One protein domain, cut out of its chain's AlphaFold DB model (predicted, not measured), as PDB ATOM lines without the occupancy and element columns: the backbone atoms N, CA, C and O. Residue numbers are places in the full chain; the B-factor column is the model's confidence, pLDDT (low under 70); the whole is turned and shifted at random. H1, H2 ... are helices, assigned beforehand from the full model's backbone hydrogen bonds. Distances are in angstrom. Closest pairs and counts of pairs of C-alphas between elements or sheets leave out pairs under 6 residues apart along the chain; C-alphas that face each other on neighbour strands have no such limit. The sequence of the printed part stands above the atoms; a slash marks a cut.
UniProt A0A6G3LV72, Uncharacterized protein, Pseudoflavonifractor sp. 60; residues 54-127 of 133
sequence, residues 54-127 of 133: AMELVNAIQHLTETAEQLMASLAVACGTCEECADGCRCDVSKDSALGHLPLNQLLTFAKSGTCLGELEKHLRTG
ATOM      1  N   ALA A  54     200.710 190.731 197.108       97.06
ATOM      2  CA  ALA A  54     200.906 190.360 195.704       97.06
ATOM      3  C   ALA A  54     202.305 190.750 195.189       97.06
ATOM      4  O   ALA A  54     202.970 189.936 194.559       97.06
ATOM      5  N   MET A  55     202.783 191.955 195.519       96.31
ATOM      6  CA  MET A  55     204.118 192.410 195.113       96.31
ATOM      7  C   MET A  55     205.245 191.644 195.808       96.31
ATOM      8  O   MET A  55     206.247 191.338 195.172       96.31
ATOM      9  N   GLU A  56     205.087 191.294 197.088       95.50
ATOM     10  CA  GLU A  56     206.073 190.464 197.793       95.50
ATOM     11  C   GLU A  56     206.195 189.076 197.151       95.50
ATOM     12  O   GLU A  56     207.308 188.593 196.951       95.50
ATOM     13  N   LEU A  57     205.071 188.467 196.759       96.06
ATOM     14  CA  LEU A  57     205.081 187.182 196.063       96.06
ATOM     15  C   LEU A  57     205.689 187.291 194.656       96.06
ATOM     16  O   LEU A  57     206.477 186.429 194.275       96.06
ATOM     17  N   VAL A  58     205.371 188.345 193.895       97.62
ATOM     18  CA  VAL A  58     205.983 188.596 192.575       97.62
ATOM     19  C   VAL A  58     207.503 188.726 192.694       97.62
ATOM     20  O   VAL A  58     208.229 188.088 191.935       97.62
ATOM     21  N   ASN A  59     207.994 189.472 193.686       96.00
ATOM     22  CA  ASN A  59     209.432 189.608 193.929       96.00
ATOM     23  C   ASN A  59     210.079 188.273 194.329       96.00
ATOM     24  O   ASN A  59     211.169 187.956 193.861       96.00
ATOM     25  N   ALA A  60     209.408 187.462 195.156       95.25
ATOM     26  CA  ALA A  60     209.901 186.132 195.508       95.25
ATOM     27  C   ALA A  60     210.019 185.223 194.271       95.25
ATOM     28  O   ALA A  60     211.032 184.550 194.102       95.25
ATOM     29  N   ILE A  61     209.024 185.239 193.377       96.19
ATOM     30  CA  ILE A  61     209.057 184.486 192.113       96.19
ATOM     31  C   ILE A  61     210.226 184.946 191.233       96.19
ATOM     32  O   ILE A  61     210.952 184.107 190.698       96.19
ATOM     33  N   GLN A  62     210.427 186.258 191.110       96.56
ATOM     34  CA  GLN A  62     211.527 186.824 190.331       96.56
ATOM     35  C   GLN A  62     212.888 186.342 190.855       96.56
ATOM     36  O   GLN A  62     213.671 185.789 190.087       96.56
ATOM     37  N   HIS A  63     213.140 186.434 192.163       95.56
ATOM     38  CA  HIS A  63     214.411 185.989 192.746       95.56
ATOM     39  C   HIS A  63     214.629 184.474 192.673       95.56
ATOM     40  O   HIS A  63     215.759 184.022 192.479       95.56
ATOM     41  N   LEU A  64     213.569 183.670 192.791       95.38
ATOM     42  CA  LEU A  64     213.663 182.224 192.573       95.38
ATOM     43  C   LEU A  64     214.025 181.900 191.117       95.38
ATOM     44  O   LEU A  64     214.811 180.986 190.871       95.38
ATOM     45  N   THR A  65     213.493 182.670 190.168       92.94
ATOM     46  CA  THR A  65     213.783 182.515 188.736       92.94
ATOM     47  C   THR A  65     215.228 182.905 188.429       92.94
ATOM     48  O   THR A  65     215.951 182.115 187.832       92.94
ATOM     49  N   GLU A  66     215.692 184.053 188.929       93.06
ATOM     50  CA  GLU A  66     217.092 184.496 188.813       93.06
ATOM     51  C   GLU A  66     218.065 183.480 189.421       93.06
ATOM     52  O   GLU A  66     219.107 183.178 188.842       93.06
ATOM     53  N   THR A  67     217.716 182.907 190.576       93.94
ATOM     54  CA  THR A  67     218.532 181.865 191.215       93.94
ATOM     55  C   THR A  67     218.605 180.620 190.331       93.94
ATOM     56  O   THR A  67     219.688 180.074 190.124       93.94
ATOM     57  N   ALA A  68     217.479 180.180 189.762       90.62
ATOM     58  CA  ALA A  68     217.466 179.059 188.827       90.62
ATOM     59  C   ALA A  68     218.327 179.344 187.583       90.62
ATOM     60  O   ALA A  68     219.075 178.471 187.148       90.62
ATOM     61  N   GLU A  69     218.278 180.562 187.042       87.88
ATOM     62  CA  GLU A  69     219.122 180.991 185.920       87.88
ATOM     63  C   GLU A  69     220.614 180.951 186.258       87.88
ATOM     64  O   GLU A  69     221.407 180.451 185.460       87.88
ATOM     65  N   GLN A  70     221.007 181.389 187.455       88.94
ATOM     66  CA  GLN A  70     222.396 181.313 187.917       88.94
ATOM     67  C   GLN A  70     222.888 179.868 188.072       88.94
ATOM     68  O   GLN A  70     224.030 179.557 187.721       88.94
ATOM     69  N   LEU A  71     222.036 178.965 188.564       91.31
ATOM     70  CA  LEU A  71     222.359 177.539 188.655       91.31
ATOM     71  C   LEU A  71     222.481 176.902 187.265       91.31
ATOM     72  O   LEU A  71     223.434 176.167 187.013       91.31
ATOM     73  N   MET A  72     221.574 177.237 186.340       86.81
ATOM     74  CA  MET A  72     221.674 176.806 184.942       86.81
ATOM     75  C   MET A  72     222.965 177.315 184.295       86.81
ATOM     76  O   MET A  72     223.656 176.546 183.635       86.81
ATOM     77  N   ALA A  73     223.338 178.574 184.525       85.25
ATOM     78  CA  ALA A  73     224.592 179.131 184.029       85.25
ATOM     79  C   ALA A  73     225.818 178.424 184.631       85.25
ATOM     80  O   ALA A  73     226.783 178.157 183.920       85.25
ATOM     81  N   SER A  74     225.774 178.069 185.918       88.06
ATOM     82  CA  SER A  74     226.852 177.313 186.573       88.06
ATOM     83  C   SER A  74     227.038 175.934 185.930       88.06
ATOM     84  O   SER A  74     228.162 175.529 185.649       88.06
ATOM     85  N   LEU A  75     225.934 175.245 185.625       88.50
ATOM     86  CA  LEU A  75     225.966 173.967 184.915       88.50
ATOM     87  C   LEU A  75     226.456 174.117 183.467       88.50
ATOM     88  O   LEU A  75     227.246 173.303 182.997       88.50
ATOM     89  N   ALA A  76     226.034 175.175 182.772       85.00
ATOM     90  CA  ALA A  76     226.507 175.488 181.426       85.00
ATOM     91  C   ALA A  76     228.031 175.677 181.388       85.00
ATOM     92  O   ALA A  76     228.695 175.152 180.497       85.00
ATOM     93  N   VAL A  77     228.598 176.365 182.386       85.94
ATOM     94  CA  VAL A  77     230.054 176.522 182.532       85.94
ATOM     95  C   VAL A  77     230.748 175.173 182.716       85.94
ATOM     96  O   VAL A  77     231.782 174.952 182.091       85.94
ATOM     97  N   ALA A  78     230.183 174.265 183.518       87.94
ATOM     98  CA  ALA A  78     230.740 172.922 183.695       87.94
ATOM     99  C   ALA A  78     230.757 172.117 182.382       87.94
ATOM    100  O   ALA A  78     231.718 171.407 182.108       87.94
ATOM    101  N   CYS A  79     229.732 172.288 181.543       86.12
ATOM    102  CA  CYS A  79     229.614 171.601 180.254       86.12
ATOM    103  C   CYS A  79     230.465 172.235 179.134       86.12
ATOM    104  O   CYS A  79     230.730 171.588 178.122       86.12
ATOM    105  N   GLY A  80     230.862 173.504 179.273       82.88
ATOM    106  CA  GLY A  80     231.586 174.253 178.244       82.88
ATOM    107  C   GLY A  80     230.741 174.627 177.017       82.88
ATOM    108  O   GLY A  80     229.534 174.373 176.939       82.88
ATOM    109  N   THR A  81     231.385 175.266 176.037       78.94
ATOM    110  CA  THR A  81     230.760 175.713 174.781       78.94
ATOM    111  C   THR A  81     230.871 174.651 173.682       78.94
ATOM    112  O   THR A  81     231.863 173.928 173.592       78.94
ATOM    113  N   CYS A  82     229.865 174.550 172.803       72.75
ATOM    114  CA  CYS A  82     229.942 173.687 171.610       72.75
ATOM    115  C   CYS A  82     230.731 174.396 170.486       72.75
ATOM    116  O   CYS A  82     230.146 174.789 169.481       72.75
ATOM    117  N   GLU A  83     232.043 174.614 170.658       61.16
ATOM    118  CA  GLU A  83     232.866 175.293 169.634       61.16
ATOM    119  C   GLU A  83     233.503 174.343 168.601       61.16
ATOM    120  O   GLU A  83     233.807 174.789 167.499       61.16
ATOM    121  N   GLU A  84     233.617 173.031 168.858       54.31
ATOM    122  CA  GLU A  84     234.311 172.105 167.936       54.31
ATOM    123  C   GLU A  84     233.728 170.675 167.914       54.31
ATOM    124  O   GLU A  84     234.443 169.678 168.019       54.31
ATOM    125  N   CYS A  85     232.411 170.517 167.754       61.59
ATOM    126  CA  CYS A  85     231.871 169.193 167.412       61.59
ATOM    127  C   CYS A  85     232.180 168.878 165.938       61.59
ATOM    128  O   CYS A  85     231.539 169.435 165.047       61.59
ATOM    129  N   ALA A  86     233.146 167.985 165.694       54.41
ATOM    130  CA  ALA A  86     233.675 167.634 164.367       54.41
ATOM    131  C   ALA A  86     232.609 167.271 163.304       54.41
ATOM    132  O   ALA A  86     232.843 167.504 162.122       54.41
ATOM    133  N   ASP A  87     231.425 166.795 163.713       54.41
ATOM    134  CA  ASP A  87     230.322 166.381 162.824       54.41
ATOM    135  C   ASP A  87     229.038 167.234 162.971       54.41
ATOM    136  O   ASP A  87     227.935 166.826 162.583       54.41
ATOM    137  N   GLY A  88     229.166 168.435 163.547       55.50
ATOM    138  CA  GLY A  88     228.037 169.226 164.034       55.50
ATOM    139  C   GLY A  88     227.503 168.668 165.356       55.50
ATOM    140  O   GLY A  88     227.616 167.476 165.634       55.50
ATOM    141  N   CYS A  89     226.942 169.529 166.209       59.34
ATOM    142  CA  CYS A  89     226.408 169.158 167.527       59.34
ATOM    143  C   CYS A  89     225.161 168.236 167.354       59.34
ATOM    144  O   CYS A  89     224.021 168.675 167.488       59.34
ATOM    145  N   ARG A  90     225.351 166.956 166.995       56.41
ATOM    146  CA  ARG A  90     224.301 165.924 166.870       56.41
ATOM    147  C   ARG A  90     224.018 165.320 168.239       56.41
ATOM    148  O   ARG A  90     224.347 164.173 168.515       56.41
ATOM    149  N   CYS A  91     223.442 166.133 169.107       62.47
ATOM    150  CA  CYS A  91     223.047 165.700 170.437       62.47
ATOM    151  C   CYS A  91     221.739 164.919 170.287       62.47
ATOM    152  O   CYS A  91     220.753 165.472 169.794       62.47
ATOM    153  N   ASP A  92     221.739 163.633 170.641       63.31
ATOM    154  CA  ASP A  92     220.526 162.827 170.552       63.31
ATOM    155  C   ASP A  92     219.580 163.199 171.701       63.31
ATOM    156  O   ASP A  92     219.809 162.869 172.862       63.31
ATOM    157  N   VAL A  93     218.512 163.924 171.376       61.56
ATOM    158  CA  VAL A  93     217.435 164.296 172.310       61.56
ATOM    159  C   VAL A  93     216.274 163.295 172.280       61.56
ATOM    160  O   VAL A  93     215.148 163.628 172.659       61.56
ATOM    161  N   SER A  94     216.510 162.073 171.796       61.47
ATOM    162  CA  SER A  94     215.545 160.981 171.885       61.47
ATOM    163  C   SER A  94     215.189 160.659 173.343       61.47
ATOM    164  O   SER A  94     215.946 160.922 174.274       61.47
ATOM    165  N   LYS A  95     214.005 160.075 173.560       59.22
ATOM    166  CA  LYS A  95     213.521 159.711 174.907       59.22
ATOM    167  C   LYS A  95     214.369 158.639 175.599       59.22
ATOM    168  O   LYS A  95     214.216 158.458 176.801       59.22
ATOM    169  N   ASP A  96     215.212 157.952 174.838       63.25
ATOM    170  CA  ASP A  96     216.086 156.887 175.322       63.25
ATOM    171  C   ASP A  96     217.474 157.418 175.731       63.25
ATOM    172  O   ASP A  96     218.287 156.668 176.271       63.25
ATOM    173  N   SER A  97     217.757 158.708 175.499       68.56
ATOM    174  CA  SER A  97     218.985 159.365 175.948       68.56
ATOM    175  C   SER A  97     218.804 160.020 177.318       68.56
ATOM    176  O   SER A  97     217.691 160.357 177.735       68.56
ATOM    177  N   ALA A  98     219.910 160.271 178.026       73.38
ATOM    178  CA  ALA A  98     219.854 160.954 179.322       73.38
ATOM    179  C   ALA A  98     219.261 162.375 179.210       73.38
ATOM    180  O   ALA A  98     218.656 162.871 180.160       73.38
ATOM    181  N   LEU A  99     219.371 163.006 178.033       75.19
ATOM    182  CA  LEU A  99     218.754 164.302 177.743       75.19
ATOM    183  C   LEU A  99     217.231 164.198 177.593       75.19
ATOM    184  O   LEU A  99     216.527 165.136 177.957       75.19
ATOM    185  N   GLY A 100     216.706 163.068 177.111       72.88
ATOM    186  CA  GLY A 100     215.271 162.845 176.913       72.88
ATOM    187  C   GLY A 100     214.437 162.855 178.198       72.88
ATOM    188  O   GLY A 100     213.220 163.048 178.143       72.88
ATOM    189  N   HIS A 101     215.081 162.687 179.354       79.31
ATOM    190  CA  HIS A 101     214.443 162.771 180.668       79.31
ATOM    191  C   HIS A 101     214.387 164.196 181.233       79.31
ATOM    192  O   HIS A 101     213.678 164.433 182.214       79.31
ATOM    193  N   LEU A 102     215.096 165.152 180.625       79.00
ATOM    194  CA  LEU A 102     215.072 166.538 181.067       79.00
ATOM    195  C   LEU A 102     213.822 167.276 180.550       79.00
ATOM    196  O   LEU A 102     213.402 167.092 179.404       79.00
ATOM    197  N   PRO A 103     213.239 168.174 181.362       80.25
ATOM    198  CA  PRO A 103     212.229 169.124 180.914       80.25
ATOM    199  C   PRO A 103     212.660 169.905 179.657       80.25
ATOM    200  O   PRO A 103     213.740 170.494 179.602       80.25
ATOM    201  N   LEU A 104     211.771 169.984 178.657       74.06
ATOM    202  CA  LEU A 104     212.037 170.661 177.376       74.06
ATOM    203  C   LEU A 104     212.458 172.129 177.533       74.06
ATOM    204  O   LEU A 104     213.271 172.624 176.757       74.06
ATOM    205  N   ASN A 105     211.922 172.836 178.529       75.00
ATOM    206  CA  ASN A 105     212.304 174.222 178.799       75.00
ATOM    207  C   ASN A 105     213.777 174.341 179.223       75.00
ATOM    208  O   ASN A 105     214.443 175.272 178.788       75.00
ATOM    209  N   GLN A 106     214.297 173.394 180.005       77.56
ATOM    210  CA  GLN A 106     215.702 173.377 180.418       77.56
ATOM    211  C   GLN A 106     216.615 173.078 179.227       77.56
ATOM    212  O   GLN A 106     217.572 173.813 178.996       77.56
ATOM    213  N   LEU A 107     216.271 172.074 178.413       75.44
ATOM    214  CA  LEU A 107     217.018 171.743 177.193       75.44
ATOM    215  C   LEU A 107     217.103 172.929 176.226       75.44
ATOM    216  O   LEU A 107     218.172 173.227 175.697       75.44
ATOM    217  N   LEU A 108     215.988 173.639 176.026       74.94
ATOM    218  CA  LEU A 108     215.955 174.839 175.191       74.94
ATOM    219  C   LEU A 108     216.839 175.956 175.754       74.94
ATOM    220  O   LEU A 108     217.495 176.648 174.977       74.94
ATOM    221  N   THR A 109     216.874 176.141 177.074       77.75
ATOM    222  CA  THR A 109     217.742 177.136 177.717       77.75
ATOM    223  C   THR A 109     219.218 176.787 177.534       77.75
ATOM    224  O   THR A 109     219.985 177.646 177.097       77.75
ATOM    225  N   PHE A 110     219.614 175.530 177.756       79.19
ATOM    226  CA  PHE A 110     220.996 175.093 177.535       79.19
ATOM    227  C   PHE A 110     221.415 175.258 176.073       79.19
ATOM    228  O   PHE A 110     222.440 175.884 175.801       79.19
ATOM    229  N   ALA A 111     220.576 174.824 175.131       73.69
ATOM    230  CA  ALA A 111     220.838 174.990 173.704       73.69
ATOM    231  C   ALA A 111     220.994 176.470 173.306       73.69
ATOM    232  O   ALA A 111     221.927 176.827 172.591       73.69
ATOM    233  N   LYS A 112     220.117 177.355 173.803       75.19
ATOM    234  CA  LYS A 112     220.195 178.802 173.535       75.19
ATOM    235  C   LYS A 112     221.425 179.465 174.152       75.19
ATOM    236  O   LYS A 112     221.925 180.431 173.590       75.19
ATOM    237  N   SER A 113     221.894 178.964 175.291       72.88
ATOM    238  CA  SER A 113     223.075 179.492 175.985       72.88
ATOM    239  C   SER A 113     224.413 179.049 175.374       72.88
ATOM    240  O   SER A 113     225.459 179.448 175.870       72.88
ATOM    241  N   GLY A 114     224.397 178.238 174.306       70.94
ATOM    242  CA  GLY A 114     225.615 177.717 173.674       70.94
ATOM    243  C   GLY A 114     226.276 176.563 174.438       70.94
ATOM    244  O   GLY A 114     227.416 176.211 174.140       70.94
ATOM    245  N   THR A 115     225.563 175.971 175.402       82.88
ATOM    246  CA  THR A 115     226.045 174.845 176.216       82.88
ATOM    247  C   THR A 115     226.263 173.599 175.354       82.88
ATOM    248  O   THR A 115     225.398 173.239 174.549       82.88
ATOM    249  N   CYS A 116     227.377 172.892 175.557       84.44
ATOM    250  CA  CYS A 116     227.602 171.584 174.944       84.44
ATOM    251  C   CYS A 116     226.672 170.521 175.555       84.44
ATOM    252  O   CYS A 116     226.905 170.020 176.656       84.44
ATOM    253  N   LEU A 117     225.618 170.139 174.826       84.19
ATOM    254  CA  LEU A 117     224.680 169.112 175.298       84.19
ATOM    255  C   LEU A 117     225.315 167.710 175.358       84.19
ATOM    256  O   LEU A 117     224.835 166.872 176.115       84.19
ATOM    257  N   GLY A 118     226.389 167.454 174.602       81.56
ATOM    258  CA  GLY A 118     227.133 166.192 174.673       81.56
ATOM    259  C   GLY A 118     227.873 166.016 176.003       81.56
ATOM    260  O   GLY A 118     227.784 164.958 176.623       81.56
ATOM    261  N   GLU A 119     228.547 167.066 176.486       85.31
ATOM    262  CA  GLU A 119     229.167 167.041 177.818       85.31
ATOM    263  C   GLU A 119     228.106 167.007 178.922       85.31
ATOM    264  O   GLU A 119     228.250 166.244 179.874       85.31
ATOM    265  N   LEU A 120     226.983 167.719 178.759       87.56
ATOM    266  CA  LEU A 120     225.856 167.596 179.686       87.56
ATOM    267  C   LEU A 120     225.354 166.146 179.777       87.56
ATOM    268  O   LEU A 120     225.183 165.624 180.875       87.56
ATOM    269  N   GLU A 121     225.150 165.469 178.645       85.88
ATOM    270  CA  GLU A 121     224.721 164.066 178.629       85.88
ATOM    271  C   GLU A 121     225.731 163.153 179.338       85.88
ATOM    272  O   GLU A 121     225.352 162.244 180.082       85.88
ATOM    273  N   LYS A 122     227.027 163.402 179.143       85.56
ATOM    274  CA  LYS A 122     228.100 162.671 179.819       85.56
ATOM    275  C   LYS A 122     228.071 162.891 181.331       85.56
ATOM    276  O   LYS A 122     228.176 161.905 182.063       85.56
ATOM    277  N   HIS A 123     227.863 164.119 181.804       89.75
ATOM    278  CA  HIS A 123     227.693 164.397 183.232       89.75
ATOM    279  C   HIS A 123     226.478 163.659 183.808       89.75
ATOM    280  O   HIS A 123     226.583 162.955 184.810       89.75
ATOM    281  N   LEU A 124     225.338 163.698 183.108       88.06
ATOM    282  CA  LEU A 124     224.131 162.967 183.515       88.06
ATOM    283  C   LEU A 124     224.349 161.448 183.573       88.06
ATOM    284  O   LEU A 124     223.833 160.781 184.467       88.06
ATOM    285  N   ARG A 125     225.109 160.887 182.627       87.00
ATOM    286  CA  ARG A 125     225.382 159.445 182.554       87.00
ATOM    287  C   ARG A 125     226.382 158.980 183.610       87.00
ATOM    288  O   ARG A 125     226.260 157.869 184.116       87.00
ATOM    289  N   THR A 126     227.401 159.788 183.880       90.44
ATOM    290  CA  THR A 126     228.479 159.439 184.816       90.44
ATOM    291  C   THR A 126     228.127 159.770 186.263       90.44
ATOM    292  O   THR A 126     228.652 159.117 187.163       90.44
ATOM    293  N   GLY A 127     227.211 160.720 186.486       87.62
ATOM    294  CA  GLY A 127     226.789 161.149 187.817       87.62
ATOM    295  C   GLY A 127     227.895 161.869 188.588       87.62
ATOM    296  O   GLY A 127     227.958 161.754 189.812       87.62
TER     297      GLY A 127
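AT A GLANCE: This is residues 54 to 127 of the 133 residues of an uncharacterized protein of Pseudoflavonifractor sp. 60 (UniProt A0A6G3LV72). Picture a small head on a long helical arm: residues 54 to 68 of H1 stick out alone, and the last part of H1 runs into the head, where three short helices, H2, H3 and H4, lie with a long loop. That loop, residues 80 to 97, swings out beyond the end of H1 and comes back to H2. The printed part has 74 residues with four named helices, H1, H2, H3 and H4 in that order, and no named strand; its class is all helix. The whole is loose, with a radius of gyration of the C-alphas of 14.5 A, and elongated, spanning 49 by 25 by 21 A, with the arm making the length.

IN THESE COORDINATES: Find C-alpha 54 at (200.906, 190.360, 195.704); from there H1, residues 54 to 79, runs 37.6 A to C-alpha 79 at (229.614, 171.601, 180.254). Go on through residues 80 to 97, which hold no named element, to H2, residues 98 to 101. Next comes H3, residues 104 to 112, 12.1 A from first to last C-alpha. Last is H4, residues 117 to 126, 14.1 A long, ending with C-alpha 126 at (228.479, 159.439, 184.816).

HOW THE PARTS SIT: Start at the last residues of H1. H1 and H4 only just touch, with 3 pairs of C-alphas within 8 A, and they touch only at their ends. H1 touches H4 with residue 79 alone; the closest C-alphas are those of Cys 79 and Glu 119, 5.2 A apart. Their lines are about perpendicular, at 86 degrees. H1 and H3 are close but not clearly touching: look at the C-alphas of Ala 76 and Phe 110, the closest, 6.8 A apart. They run the same way at a steep tilt of 59 degrees. H1 and H2 are apart. H2 touches H4, with the C-alphas of Ala 98 and Glu 121 closest, at 5.8 A. H2 and H3 are close but not clearly touching, the closest C-alphas being those of Leu 99 and Leu 107, 7.7 A apart. H3 and H4 are also close but not clearly touching, with the C-alphas of Ala 111 and Leu 117 closest, at 7.2 A; they run opposite ways at a steep tilt of 54 degrees. In H1, H3 and H4 every O i to N i+4 pair is within hydrogen-bond range; H2 is too short for such a pair, and its 1 pair of O i and N i+3 is not within range.

THE WHOLE: The two C-alphas farthest apart are those of Ala 54 and Ala 86, at 50.7 A. Without residues 54 to 68, which stand free, the body has 59 residues and spans 28 by 25 by 21 A. The link from H1 to H2 is long, with 18 residues; those from H2 to H3 and from H3 to H4 are tight. The printed part has no cut. In the B-factor column you will find a mean pLDDT of the printed part of 80.1, with low confidence, under 70, at residues 83 to 97 of this model.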